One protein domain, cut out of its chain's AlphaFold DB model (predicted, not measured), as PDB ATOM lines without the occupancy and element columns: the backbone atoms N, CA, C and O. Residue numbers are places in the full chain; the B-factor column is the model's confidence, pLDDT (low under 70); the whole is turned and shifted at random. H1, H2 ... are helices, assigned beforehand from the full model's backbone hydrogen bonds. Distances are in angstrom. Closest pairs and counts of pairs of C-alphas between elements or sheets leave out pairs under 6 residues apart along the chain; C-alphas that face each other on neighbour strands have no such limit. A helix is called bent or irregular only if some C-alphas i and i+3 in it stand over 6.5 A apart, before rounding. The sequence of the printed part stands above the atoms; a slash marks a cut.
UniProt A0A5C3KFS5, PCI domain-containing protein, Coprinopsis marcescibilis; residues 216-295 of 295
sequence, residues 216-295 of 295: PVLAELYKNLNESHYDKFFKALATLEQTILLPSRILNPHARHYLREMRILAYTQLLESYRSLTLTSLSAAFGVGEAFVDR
ATOM      1  N   PRO A 216     157.697 133.911 147.208       83.00
ATOM      2  CA  PRO A 216     157.198 134.758 146.125       83.00
ATOM      3  C   PRO A 216     155.674 134.939 146.164       83.00
ATOM      4  O   PRO A 216     155.180 136.024 145.878       83.00
ATOM      5  N   VAL A 217     154.926 133.923 146.613       86.00
ATOM      6  CA  VAL A 217     153.458 133.988 146.747       86.00
ATOM      7  C   VAL A 217     153.023 135.064 147.750       86.00
ATOM      8  O   VAL A 217     152.081 135.814 147.495       86.00
ATOM      9  N   LEU A 218     153.724 135.176 148.883       84.44
ATOM     10  CA  LEU A 218     153.442 136.198 149.893       84.44
ATOM     11  C   LEU A 218     153.906 137.579 149.427       84.44
ATOM     12  O   LEU A 218     153.227 138.572 149.688       84.44
ATOM     13  N   ALA A 219     155.022 137.638 148.697       85.06
ATOM     14  CA  ALA A 219     155.528 138.872 148.112       85.06
ATOM     15  C   ALA A 219     154.560 139.487 147.105       85.06
ATOM     16  O   ALA A 219     154.325 140.693 147.141       85.06
ATOM     17  N   GLU A 220     153.993 138.672 146.218       87.50
ATOM     18  CA  GLU A 220     152.996 139.124 145.251       87.50
ATOM     19  C   GLU A 220     151.731 139.617 145.950       87.50
ATOM     20  O   GLU A 220     151.229 140.690 145.619       87.50
ATOM     21  N   LEU A 221     151.239 138.886 146.953       87.94
ATOM     22  CA  LEU A 221     150.076 139.311 147.730       87.94
ATOM     23  C   LEU A 221     150.312 140.669 148.408       87.94
ATOM     24  O   LEU A 221     149.471 141.562 148.303       87.94
ATOM     25  N   TYR A 222     151.468 140.835 149.048       85.56
ATOM     26  CA  TYR A 222     151.860 142.073 149.715       85.56
ATOM     27  C   TYR A 222     151.982 143.256 148.743       85.56
ATOM     28  O   TYR A 222     151.368 144.301 148.956       85.56
ATOM     29  N   LYS A 223     152.734 143.085 147.649       87.19
ATOM     30  CA  LYS A 223     152.938 144.138 146.644       87.19
ATOM     31  C   LYS A 223     151.618 144.577 146.015       87.19
ATOM     32  O   LYS A 223     151.342 145.771 145.959       87.19
ATOM     33  N   ASN A 224     150.776 143.620 145.620       90.62
ATOM     34  CA  ASN A 224     149.485 143.913 144.997       90.62
ATOM     35  C   ASN A 224     148.535 144.665 145.947       90.62
ATOM     36  O   ASN A 224     147.790 145.527 145.486       90.62
ATOM     37  N   LEU A 225     148.569 144.370 147.254       88.62
ATOM     38  CA  LEU A 225     147.755 145.074 148.253       88.62
ATOM     39  C   LEU A 225     148.210 146.532 148.439       88.62
ATOM     40  O   LEU A 225     147.382 147.442 148.465       88.62
ATOM     41  N   ASN A 226     149.523 146.770 148.516       85.88
ATOM     42  CA  ASN A 226     150.075 148.120 148.662       85.88
ATOM     43  C   ASN A 226     149.857 148.984 147.417       85.88
ATOM     44  O   ASN A 226     149.481 150.148 147.524       85.88
ATOM     45  N   GLU A 227     150.079 148.415 146.233       89.12
ATOM     46  CA  GLU A 227     149.876 149.104 144.955       89.12
ATOM     47  C   GLU A 227     148.390 149.229 144.578       89.12
ATOM     48  O   GLU A 227     148.065 149.841 143.565       89.12
ATOM     49  N   SER A 228     147.476 148.685 145.394       88.19
ATOM     50  CA  SER A 228     146.024 148.713 145.166       88.19
ATOM     51  C   SER A 228     145.582 148.008 143.868       88.19
ATOM     52  O   SER A 228     144.579 148.367 143.257       88.19
ATOM     53  N   HIS A 229     146.313 146.969 143.449       92.38
ATOM     54  CA  HIS A 229     145.981 146.120 142.299       92.38
ATOM     55  C   HIS A 229     145.093 144.935 142.723       92.38
ATOM     56  O   HIS A 229     145.566 143.800 142.880       92.38
ATOM     57  N   TYR A 230     143.791 145.178 142.899       92.06
ATOM     58  CA  TYR A 230     142.888 144.210 143.534       92.06
ATOM     59  C   TYR A 230     142.606 142.934 142.712       92.06
ATOM     60  O   TYR A 230     142.495 141.848 143.286       92.06
ATOM     61  N   ASP A 231     142.596 143.013 141.378       92.38
ATOM     62  CA  ASP A 231     142.418 141.843 140.497       92.38
ATOM     63  C   ASP A 231     143.482 140.763 140.735       92.38
ATOM     64  O   ASP A 231     143.212 139.560 140.828       92.38
ATOM     65  N   LYS A 232     144.742 141.205 140.799       93.38
ATOM     66  CA  LYS A 232     145.903 140.335 141.010       93.38
ATOM     67  C   LYS A 232     145.968 139.885 142.460       93.38
ATOM     68  O   LYS A 232     146.309 138.732 142.718       93.38
ATOM     69  N   PHE A 233     145.577 140.756 143.387       93.50
ATOM     70  CA  PHE A 233     145.470 140.429 144.801       93.50
ATOM     71  C   PHE A 233     144.526 139.245 145.049       93.50
ATOM     72  O   PHE A 233     144.920 138.318 145.749       93.50
ATOM     73  N   PHE A 234     143.336 139.193 144.437       92.44
ATOM     74  CA  PHE A 234     142.442 138.045 144.633       92.44
ATOM     75  C   PHE A 234     142.992 136.736 144.068       92.44
ATOM     76  O   PHE A 234     142.801 135.680 144.675       92.44
ATOM     77  N   LYS A 235     143.731 136.794 142.955       92.62
ATOM     78  CA  LYS A 235     144.442 135.625 142.420       92.62
ATOM     79  C   LYS A 235     145.545 135.165 143.376       92.62
ATOM     80  O   LYS A 235     145.617 133.977 143.677       92.62
ATOM     81  N   ALA A 236     146.339 136.098 143.902       92.38
ATOM     82  CA  ALA A 236     147.385 135.819 144.887       92.38
ATOM     83  C   ALA A 236     146.817 135.303 146.224       92.38
ATOM     84  O   ALA A 236     147.411 134.448 146.877       92.38
ATOM     85  N   LEU A 237     145.637 135.775 146.631       92.25
ATOM     86  CA  LEU A 237     144.960 135.315 147.843       92.25
ATOM     87  C   LEU A 237     144.474 133.866 147.694       92.25
ATOM     88  O   LEU A 237     144.623 133.067 148.618       92.25
ATOM     89  N   ALA A 238     143.937 133.514 146.522       92.44
ATOM     90  CA  ALA A 238     143.513 132.150 146.219       92.44
ATOM     91  C   ALA A 238     144.700 131.175 146.162       92.44
ATOM     92  O   ALA A 238     144.591 130.047 146.645       92.44
ATOM     93  N   THR A 239     145.846 131.591 145.611       92.62
ATOM     94  CA  THR A 239     147.054 130.753 145.614       92.62
ATOM     95  C   THR A 239     147.604 130.572 147.028       92.62
ATOM     96  O   THR A 239     147.868 129.436 147.416       92.62
ATOM     97  N   LEU A 240     147.677 131.642 147.833       91.56
ATOM     98  CA  LEU A 240     148.121 131.600 149.234       91.56
ATOM     99  C   LEU A 240     147.291 130.616 150.073       91.56
ATOM    100  O   LEU A 240     147.852 129.830 150.844       91.56
ATOM    101  N   GLU A 241     145.965 130.618 149.903       91.75
ATOM    102  CA  GLU A 241     145.073 129.685 150.598       91.75
ATOM    103  C   GLU A 241     145.475 128.226 150.356       91.75
ATOM    104  O   GLU A 241     145.631 127.454 151.306       91.75
ATOM    105  N   GLN A 242     145.689 127.867 149.092       91.56
ATOM    106  CA  GLN A 242     146.008 126.498 148.694       91.56
ATOM    107  C   GLN A 242     147.428 126.089 149.095       91.56
ATOM    108  O   GLN A 242     147.647 124.937 149.469       91.56
ATOM    109  N   THR A 243     148.395 127.010 149.041       89.31
ATOM    110  CA  THR A 243     149.810 126.683 149.267       89.31
ATOM    111  C   THR A 243     150.229 126.738 150.733       89.31
ATOM    112  O   THR A 243     151.058 125.932 151.143       89.31
ATOM    113  N   ILE A 244     149.696 127.675 151.529       86.81
ATOM    114  CA  ILE A 244     150.171 127.929 152.903       86.81
ATOM    115  C   ILE A 244     149.075 127.669 153.942       86.81
ATOM    116  O   ILE A 244     149.323 126.980 154.936       86.81
ATOM    117  N   LEU A 245     147.854 128.178 153.738       88.19
ATOM    118  CA  LEU A 245     146.815 128.104 154.777       88.19
ATOM    119  C   LEU A 245     146.288 126.682 154.977       88.19
ATOM    120  O   LEU A 245     146.263 126.200 156.106       88.19
ATOM    121  N   LEU A 246     145.878 126.000 153.904       89.62
ATOM    122  CA  LEU A 246     145.303 124.654 154.002       89.62
ATOM    123  C   LEU A 246     146.327 123.576 154.402       89.62
ATOM    124  O   LEU A 246     145.983 122.731 155.238       89.62
ATOM    125  N   PRO A 247     147.572 123.573 153.880       90.12
ATOM    126  CA  PRO A 247     148.553 122.552 154.247       90.12
ATOM    127  C   PRO A 247     149.072 122.703 155.680       90.12
ATOM    128  O   PRO A 247     149.426 121.713 156.323       90.12
ATOM    129  N   SER A 248     149.123 123.930 156.204       86.75
ATOM    130  CA  SER A 248     149.670 124.169 157.535       86.75
ATOM    131  C   SER A 248     148.688 123.757 158.633       86.75
ATOM    132  O   SER A 248     147.515 124.124 158.673       86.75
ATOM    133  N   ARG A 249     149.190 122.997 159.608       86.50
ATOM    134  CA  ARG A 249     148.366 122.481 160.711       86.50
ATOM    135  C   ARG A 249     147.810 123.581 161.622       86.50
ATOM    136  O   ARG A 249     146.760 123.385 162.223       86.50
ATOM    137  N   ILE A 250     148.539 124.688 161.772       85.44
ATOM    138  CA  ILE A 250     148.188 125.772 162.700       85.44
ATOM    139  C   ILE A 250     147.200 126.747 162.051       85.44
ATOM    140  O   ILE A 250     146.255 127.152 162.714       85.44
ATOM    141  N   LEU A 251     147.373 127.098 160.770       87.00
ATOM    142  CA  LEU A 251     146.527 128.100 160.111       87.00
ATOM    143  C   LEU A 251     145.273 127.518 159.458       87.00
ATOM    144  O   LEU A 251     144.321 128.267 159.262       87.00
ATOM    145  N   ASN A 252     145.228 126.219 159.147       89.44
ATOM    146  CA  ASN A 252     144.081 125.608 158.467       89.44
ATOM    147  C   ASN A 252     142.727 125.899 159.162       89.44
ATOM    148  O   ASN A 252     141.817 126.386 158.485       89.44
ATOM    149  N   PRO A 253     142.578 125.762 160.500       89.75
ATOM    150  CA  PRO A 253     141.333 126.135 161.183       89.75
ATOM    151  C   PRO A 253     140.960 127.619 161.033       89.75
ATOM    152  O   PRO A 253     139.787 127.984 161.096       89.75
ATOM    153  N   HIS A 254     141.959 128.475 160.827       88.94
ATOM    154  CA  HIS A 254     141.844 129.930 160.802       88.94
ATOM    155  C   HIS A 254     141.772 130.500 159.377       88.94
ATOM    156  O   HIS A 254     141.524 131.693 159.214       88.94
ATOM    157  N   ALA A 255     141.915 129.660 158.346       90.62
ATOM    158  CA  ALA A 255     141.973 130.075 156.946       90.62
ATOM    159  C   ALA A 255     140.743 130.894 156.524       90.62
ATOM    160  O   ALA A 255     140.866 131.962 155.930       90.62
ATOM    161  N   ARG A 256     139.540 130.454 156.914       91.19
ATOM    162  CA  ARG A 256     138.287 131.165 156.596       91.19
ATOM    163  C   ARG A 256     138.228 132.562 157.200       91.19
ATOM    164  O   ARG A 256     137.737 133.486 156.558       91.19
ATOM    165  N   HIS A 257     138.694 132.699 158.440       91.06
ATOM    166  CA  HIS A 257     138.725 133.989 159.115       91.06
ATOM    167  C   HIS A 257     139.733 134.914 158.433       91.06
ATOM    168  O   HIS A 257     139.368 136.025 158.070       91.06
ATOM    169  N   TYR A 258     140.935 134.415 158.139       91.50
ATOM    170  CA  TYR A 258     141.960 135.170 157.421       91.50
ATOM    171  C   TYR A 258     141.458 135.708 156.071       91.50
ATOM    172  O   TYR A 258     141.549 136.903 155.806       91.50
ATOM    173  N   LEU A 259     140.852 134.858 155.235       92.06
ATOM    174  CA  LEU A 259     140.333 135.266 153.923       92.06
ATOM    175  C   LEU A 259     139.231 136.322 154.023       92.06
ATOM    176  O   LEU A 259     139.168 137.227 153.191       92.06
ATOM    177  N   ARG A 260     138.357 136.205 155.029       92.62
ATOM    178  CA  ARG A 260     137.299 137.187 155.274       92.62
ATOM    179  C   ARG A 260     137.895 138.543 155.645       92.62
ATOM    180  O   ARG A 260     137.498 139.536 155.046       92.62
ATOM    181  N   GLU A 261     138.847 138.574 156.573       91.50
ATOM    182  CA  GLU A 261     139.512 139.816 156.979       91.50
ATOM    183  C   GLU A 261     140.270 140.451 155.807       91.50
ATOM    184  O   GLU A 261     140.102 141.636 155.546       91.50
ATOM    185  N   MET A 262     141.009 139.666 155.015       91.50
ATOM    186  CA  MET A 262     141.727 140.180 153.839       91.50
ATOM    187  C   MET A 262     140.793 140.791 152.782       91.50
ATOM    188  O   MET A 262     141.125 141.813 152.184       91.50
ATOM    189  N   ARG A 263     139.609 140.201 152.563       91.88
ATOM    190  CA  ARG A 263     138.584 140.772 151.669       91.88
ATOM    191  C   ARG A 263     138.036 142.087 152.211       91.88
ATOM    192  O   ARG A 263     137.947 143.052 151.461       91.88
ATOM    193  N   ILE A 264     137.693 142.127 153.501       92.12
ATOM    194  CA  ILE A 264     137.200 143.346 154.155       92.12
ATOM    195  C   ILE A 264     138.259 144.443 154.059       92.12
ATOM    196  O   ILE A 264     137.926 145.544 153.644       92.12
ATOM    197  N   LEU A 265     139.525 144.137 154.348       90.56
ATOM    198  CA  LEU A 265     140.626 145.094 154.251       90.56
ATOM    199  C   LEU A 265     140.732 145.704 152.849       90.56
ATOM    200  O   LEU A 265     140.736 146.928 152.727       90.56
ATOM    201  N   ALA A 266     140.724 144.881 151.798       91.06
ATOM    202  CA  ALA A 266     140.784 145.363 150.419       91.06
ATOM    203  C   ALA A 266     139.589 146.267 150.059       91.06
ATOM    204  O   ALA A 266     139.772 147.336 149.476       91.06
ATOM    205  N   TYR A 267     138.368 145.891 150.463       91.56
ATOM    206  CA  TYR A 267     137.189 146.737 150.260       91.56
ATOM    207  C   TYR A 267     137.268 148.040 151.056       91.56
ATOM    208  O   TYR A 267     137.000 149.104 150.503       91.56
ATOM    209  N   THR A 268     137.670 147.982 152.328       92.00
ATOM    210  CA  THR A 268     137.807 149.180 153.167       92.00
ATOM    211  C   THR A 268     138.846 150.140 152.606       92.00
ATOM    212  O   THR A 268     138.583 151.333 152.570       92.00
ATOM    213  N   GLN A 269     139.969 149.638 152.087       90.88
ATOM    214  CA  GLN A 269     141.025 150.456 151.495       90.88
ATOM    215  C   GLN A 269     140.537 151.215 150.254       90.88
ATOM    216  O   GLN A 269     140.800 152.410 150.130       90.88
ATOM    217  N   LEU A 270     139.798 150.555 149.354       90.69
ATOM    218  CA  LEU A 270     139.241 151.229 148.179       90.69
ATOM    219  C   LEU A 270     138.163 152.242 148.592       90.69
ATOM    220  O   LEU A 270     138.205 153.393 148.158       90.69
ATOM    221  N   LEU A 271     137.222 151.842 149.450       91.50
ATOM    222  CA  LEU A 271     136.095 152.683 149.865       91.50
ATOM    223  C   LEU A 271     136.514 153.882 150.730       91.50
ATOM    224  O   LEU A 271     135.847 154.907 150.688       91.50
ATOM    225  N   GLU A 272     137.625 153.798 151.465       91.62
ATOM    226  CA  GLU A 272     138.167 154.907 152.268       91.62
ATOM    227  C   GLU A 272     138.573 156.107 151.388       91.62
ATOM    228  O   GLU A 272     138.470 157.256 151.815       91.62
ATOM    229  N   SER A 273     138.973 155.857 150.134       92.19
ATOM    230  CA  SER A 273     139.394 156.906 149.192       92.19
ATOM    231  C   SER A 273     138.243 157.600 148.448       92.19
ATOM    232  O   SER A 273     138.406 158.734 147.990       92.19
ATOM    233  N   TYR A 274     137.072 156.962 148.340       90.94
ATOM    234  CA  TYR A 274     135.944 157.459 147.547       90.94
ATOM    235  C   TYR A 274     134.732 157.785 148.420       90.94
ATOM    236  O   TYR A 274     134.221 156.946 149.150       90.94
ATOM    237  N   ARG A 275     134.172 158.988 148.258       91.75
ATOM    238  CA  ARG A 275     132.913 159.373 148.924       91.75
ATOM    239  C   ARG A 275     131.686 158.626 148.379       91.75
ATOM    240  O   ARG A 275     130.719 158.418 149.105       91.75
ATOM    241  N   SER A 276     131.702 158.278 147.097       92.00
ATOM    242  CA  SER A 276     130.640 157.539 146.408       92.00
ATOM    243  C   SER A 276     131.237 156.757 145.245       92.00
ATOM    244  O   SER A 276     132.085 157.290 144.529       92.00
ATOM    245  N   LEU A 277     130.772 155.529 145.033       92.56
ATOM    246  CA  LEU A 277     131.278 154.620 144.007       92.56
ATOM    247  C   LEU A 277     130.119 153.772 143.459       92.56
ATOM    248  O   LEU A 277     129.246 153.361 144.222       92.56
ATOM    249  N   THR A 278     130.097 153.513 142.149       94.19
ATOM    250  CA  THR A 278     129.114 152.611 141.530       94.19
ATOM    251  C   THR A 278     129.570 151.153 141.634       94.19
ATOM    252  O   THR A 278     130.763 150.855 141.615       94.19
ATOM    253  N   LEU A 279     128.624 150.210 141.696       91.94
ATOM    254  CA  LEU A 279     128.948 148.775 141.747       91.94
ATOM    255  C   LEU A 279     129.656 148.281 140.472       91.94
ATOM    256  O   LEU A 279     130.487 147.378 140.534       91.94
ATOM    257  N   THR A 280     129.383 148.914 139.330       93.56
ATOM    258  CA  THR A 280     130.039 148.644 138.040       93.56
ATOM    259  C   THR A 280     131.539 148.940 138.079       93.56
ATOM    260  O   THR A 280     132.343 148.145 137.604       93.56
ATOM    261  N   SER A 281     131.947 150.071 138.666       92.00
ATOM    262  CA  SER A 281     133.366 150.432 138.754       92.00
ATOM    263  C   SER A 281     134.082 149.637 139.839       92.00
ATOM    264  O   SER A 281     135.230 149.246 139.641       92.00
ATOM    265  N   LEU A 282     133.393 149.331 140.946       92.19
ATOM    266  CA  LEU A 282     133.905 148.441 141.985       92.19
ATOM    267  C   LEU A 282     134.195 147.056 141.402       92.19
ATOM    268  O   LEU A 282     135.327 146.590 141.443       92.19
ATOM    269  N   SER A 283     133.192 146.408 140.814       93.62
ATOM    270  CA  SER A 283     133.329 145.064 140.241       93.62
ATOM    271  C   SER A 283     134.437 144.991 139.181       93.62
ATOM    272  O   SER A 283     135.228 144.046 139.196       93.62
ATOM    273  N   ALA A 284     134.576 146.031 138.351       92.62
ATOM    274  CA  ALA A 284     135.659 146.154 137.378       92.62
ATOM    275  C   ALA A 284     137.056 146.269 138.018       92.62
ATOM    276  O   ALA A 284     137.985 145.648 137.516       92.62
ATOM    277  N   ALA A 285     137.212 147.021 139.115       91.94
ATOM    278  CA  ALA A 285     138.500 147.214 139.797       91.94
ATOM    279  C   ALA A 285     139.005 145.975 140.559       91.94
ATOM    280  O   ALA A 285     140.189 145.896 140.885       91.94
ATOM    281  N   PHE A 286     138.092 145.060 140.892       91.75
ATOM    282  CA  PHE A 286     138.377 143.793 141.566       91.75
ATOM    283  C   PHE A 286     138.335 142.577 140.620       91.75
ATOM    284  O   PHE A 286     138.668 141.463 141.037       91.75
ATOM    285  N   GLY A 287     137.896 142.760 139.369       91.56
ATOM    286  CA  GLY A 287     137.842 141.702 138.360       91.56
ATOM    287  C   GLY A 287     136.809 140.617 138.673       91.56
ATOM    288  O   GLY A 287     136.986 139.459 138.285       91.56
ATOM    289  N   VAL A 288     135.749 140.970 139.403       92.69
ATOM    290  CA  VAL A 288     134.667 140.070 139.839       92.69
ATOM    291  C   VAL A 288     133.325 140.531 139.271       92.69
ATOM    292  O   VAL A 288     133.182 141.670 138.851       92.69
ATOM    293  N   GLY A 289     132.321 139.652 139.236       93.44
ATOM    294  CA  GLY A 289     130.975 140.039 138.798       93.44
ATOM    295  C   GLY A 289     130.248 140.902 139.835       93.44
ATOM    296  O   GLY A 289     130.454 140.734 141.034       93.44
ATOM    297  N   GLU A 290     129.333 141.767 139.395       93.12
ATOM    298  CA  GLU A 290     128.520 142.616 140.288       93.12
ATOM    299  C   GLU A 290     127.749 141.796 141.332       93.12
ATOM    300  O   GLU A 290     127.770 142.108 142.519       93.12
ATOM    301  N   ALA A 291     127.172 140.665 140.914       93.81
ATOM    302  CA  ALA A 291     126.459 139.748 141.802       93.81
ATOM    303  C   ALA A 291     127.350 139.090 142.878       93.81
ATOM    304  O   ALA A 291     126.830 138.522 143.836       93.81
ATOM    305  N   PHE A 292     128.676 139.098 142.705       91.38
ATOM    306  CA  PHE A 292     129.618 138.596 143.707       91.38
ATOM    307  C   PHE A 292     129.934 139.652 144.766       91.38
ATOM    308  O   PHE A 292     130.118 139.297 145.923       91.38
ATOM    309  N   VAL A 293     129.992 140.927 144.376       89.44
ATOM    310  CA  VAL A 293     130.237 142.051 145.292       89.44
ATOM    311  C   VAL A 293     129.040 142.276 146.217       89.44
ATOM    312  O   VAL A 293     129.226 142.620 147.378       89.44
ATOM    313  N   ASP A 294     127.826 142.075 145.705       89.00
ATOM    314  CA  ASP A 294     126.574 142.285 146.445       89.00
ATOM    315  C   ASP A 294     126.286 141.202 147.515       89.00
ATOM    316  O   ASP A 294     125.375 141.349 148.325       89.00
ATOM    317  N   ARG A 295     127.049 140.099 147.527       83.12
ATOM    318  CA  ARG A 295     126.907 138.978 148.478       83.12
ATOM    319  C   ARG A 295     127.894 139.053 149.636       83.12
ATOM    320  O   ARG A 295     127.464 138.708 150.760       83.12
TER     321      ARG A 295
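AT A GLANCE: This is residues 216 to 295 of the 295 residues of the protein "PCI domain-containing protein" of Coprinopsis marcescibilis (UniProt A0A5C3KFS5). Three helices, H1, H2 and H3, fold back and forth along the long axis as two successive helical hairpins, and two short helices, H4 and H5, make a small head at the end where H2 begins. H3 is the longest helix; H4 packs on residues 230 to 234 of H2, and residues 272 to 278, of which 272 and 273 belong to H3 and the rest to the link from H3 to H4, stick out. The printed part has 80 residues with five named helices, in the order H1 to H5, and no named strand; its class is all helix. It is compact, with a radius of gyration of the C-alphas of 13.4 A, and elongated, spanning 42 by 25 by 20 A.

IN THESE COORDINATES: H1, residues 216 to 226, begins with C-alpha 216 at (157.198, 134.758, 146.125) and is 15.4 A long. H2, residues 230 to 245, is 20.0 A long, with a kink of 29 degrees near residue 239; it is neither bent nor irregular, but only just: C-alphas 242 and 245 are 6.3 A apart. H3, residues 252 to 273, is 33.0 A long and ends with C-alpha 273 at (139.394, 156.906, 149.192). It is irregular: C-alphas 253 and 256 are 7.5 A apart. H4 is residues 279 to 286. H5, residues 290 to 293, ends with C-alpha 293 at (130.237, 142.051, 145.292).

HOW THE PARTS SIT: H2 is the hub, touching H1, H3 and H4. H1 and H2 form a hairpin, at a tilt of 36 degrees, only just steep; their closest C-alphas, Leu 221 and Ala 236, are 5.2 A apart. H2 and H3 form the second hairpin, at a shallow tilt of 15 degrees; their closest C-alphas, Leu 245 and Asn 252, are 5.2 A apart. H1 and H3 are close but not clearly touching, with C-alphas of Leu 225 and Ala 266 at 7.3 A. H2 touches H4 with residues 230 to 234 alone, at a steep tilt of 54 degrees; the closest C-alphas, Asp 231 and Phe 286, are 4.6 A apart. H4 touches H5, with C-alphas of Ser 283 and Glu 290 closest at 5.4 A. H3 and H4 are near each other, while H5 is apart from H1, H2 and H3. The helix packing is mostly crossed, but only just. Every O i to N i+4 pair is within hydrogen-bond range in H1 and H4, against 11 of 12 in H2 and 15 of 18 in H3; H5 is too short for such a pair.

THE WHOLE: The two C-alphas farthest apart, Arg 249 and Ser 276, are 41.8 A apart. The printed part has no cut and ends at the chain's last residue, 295. No link is long. The mean pLDDT of the printed part is 90.5, and no printed residue is under 70.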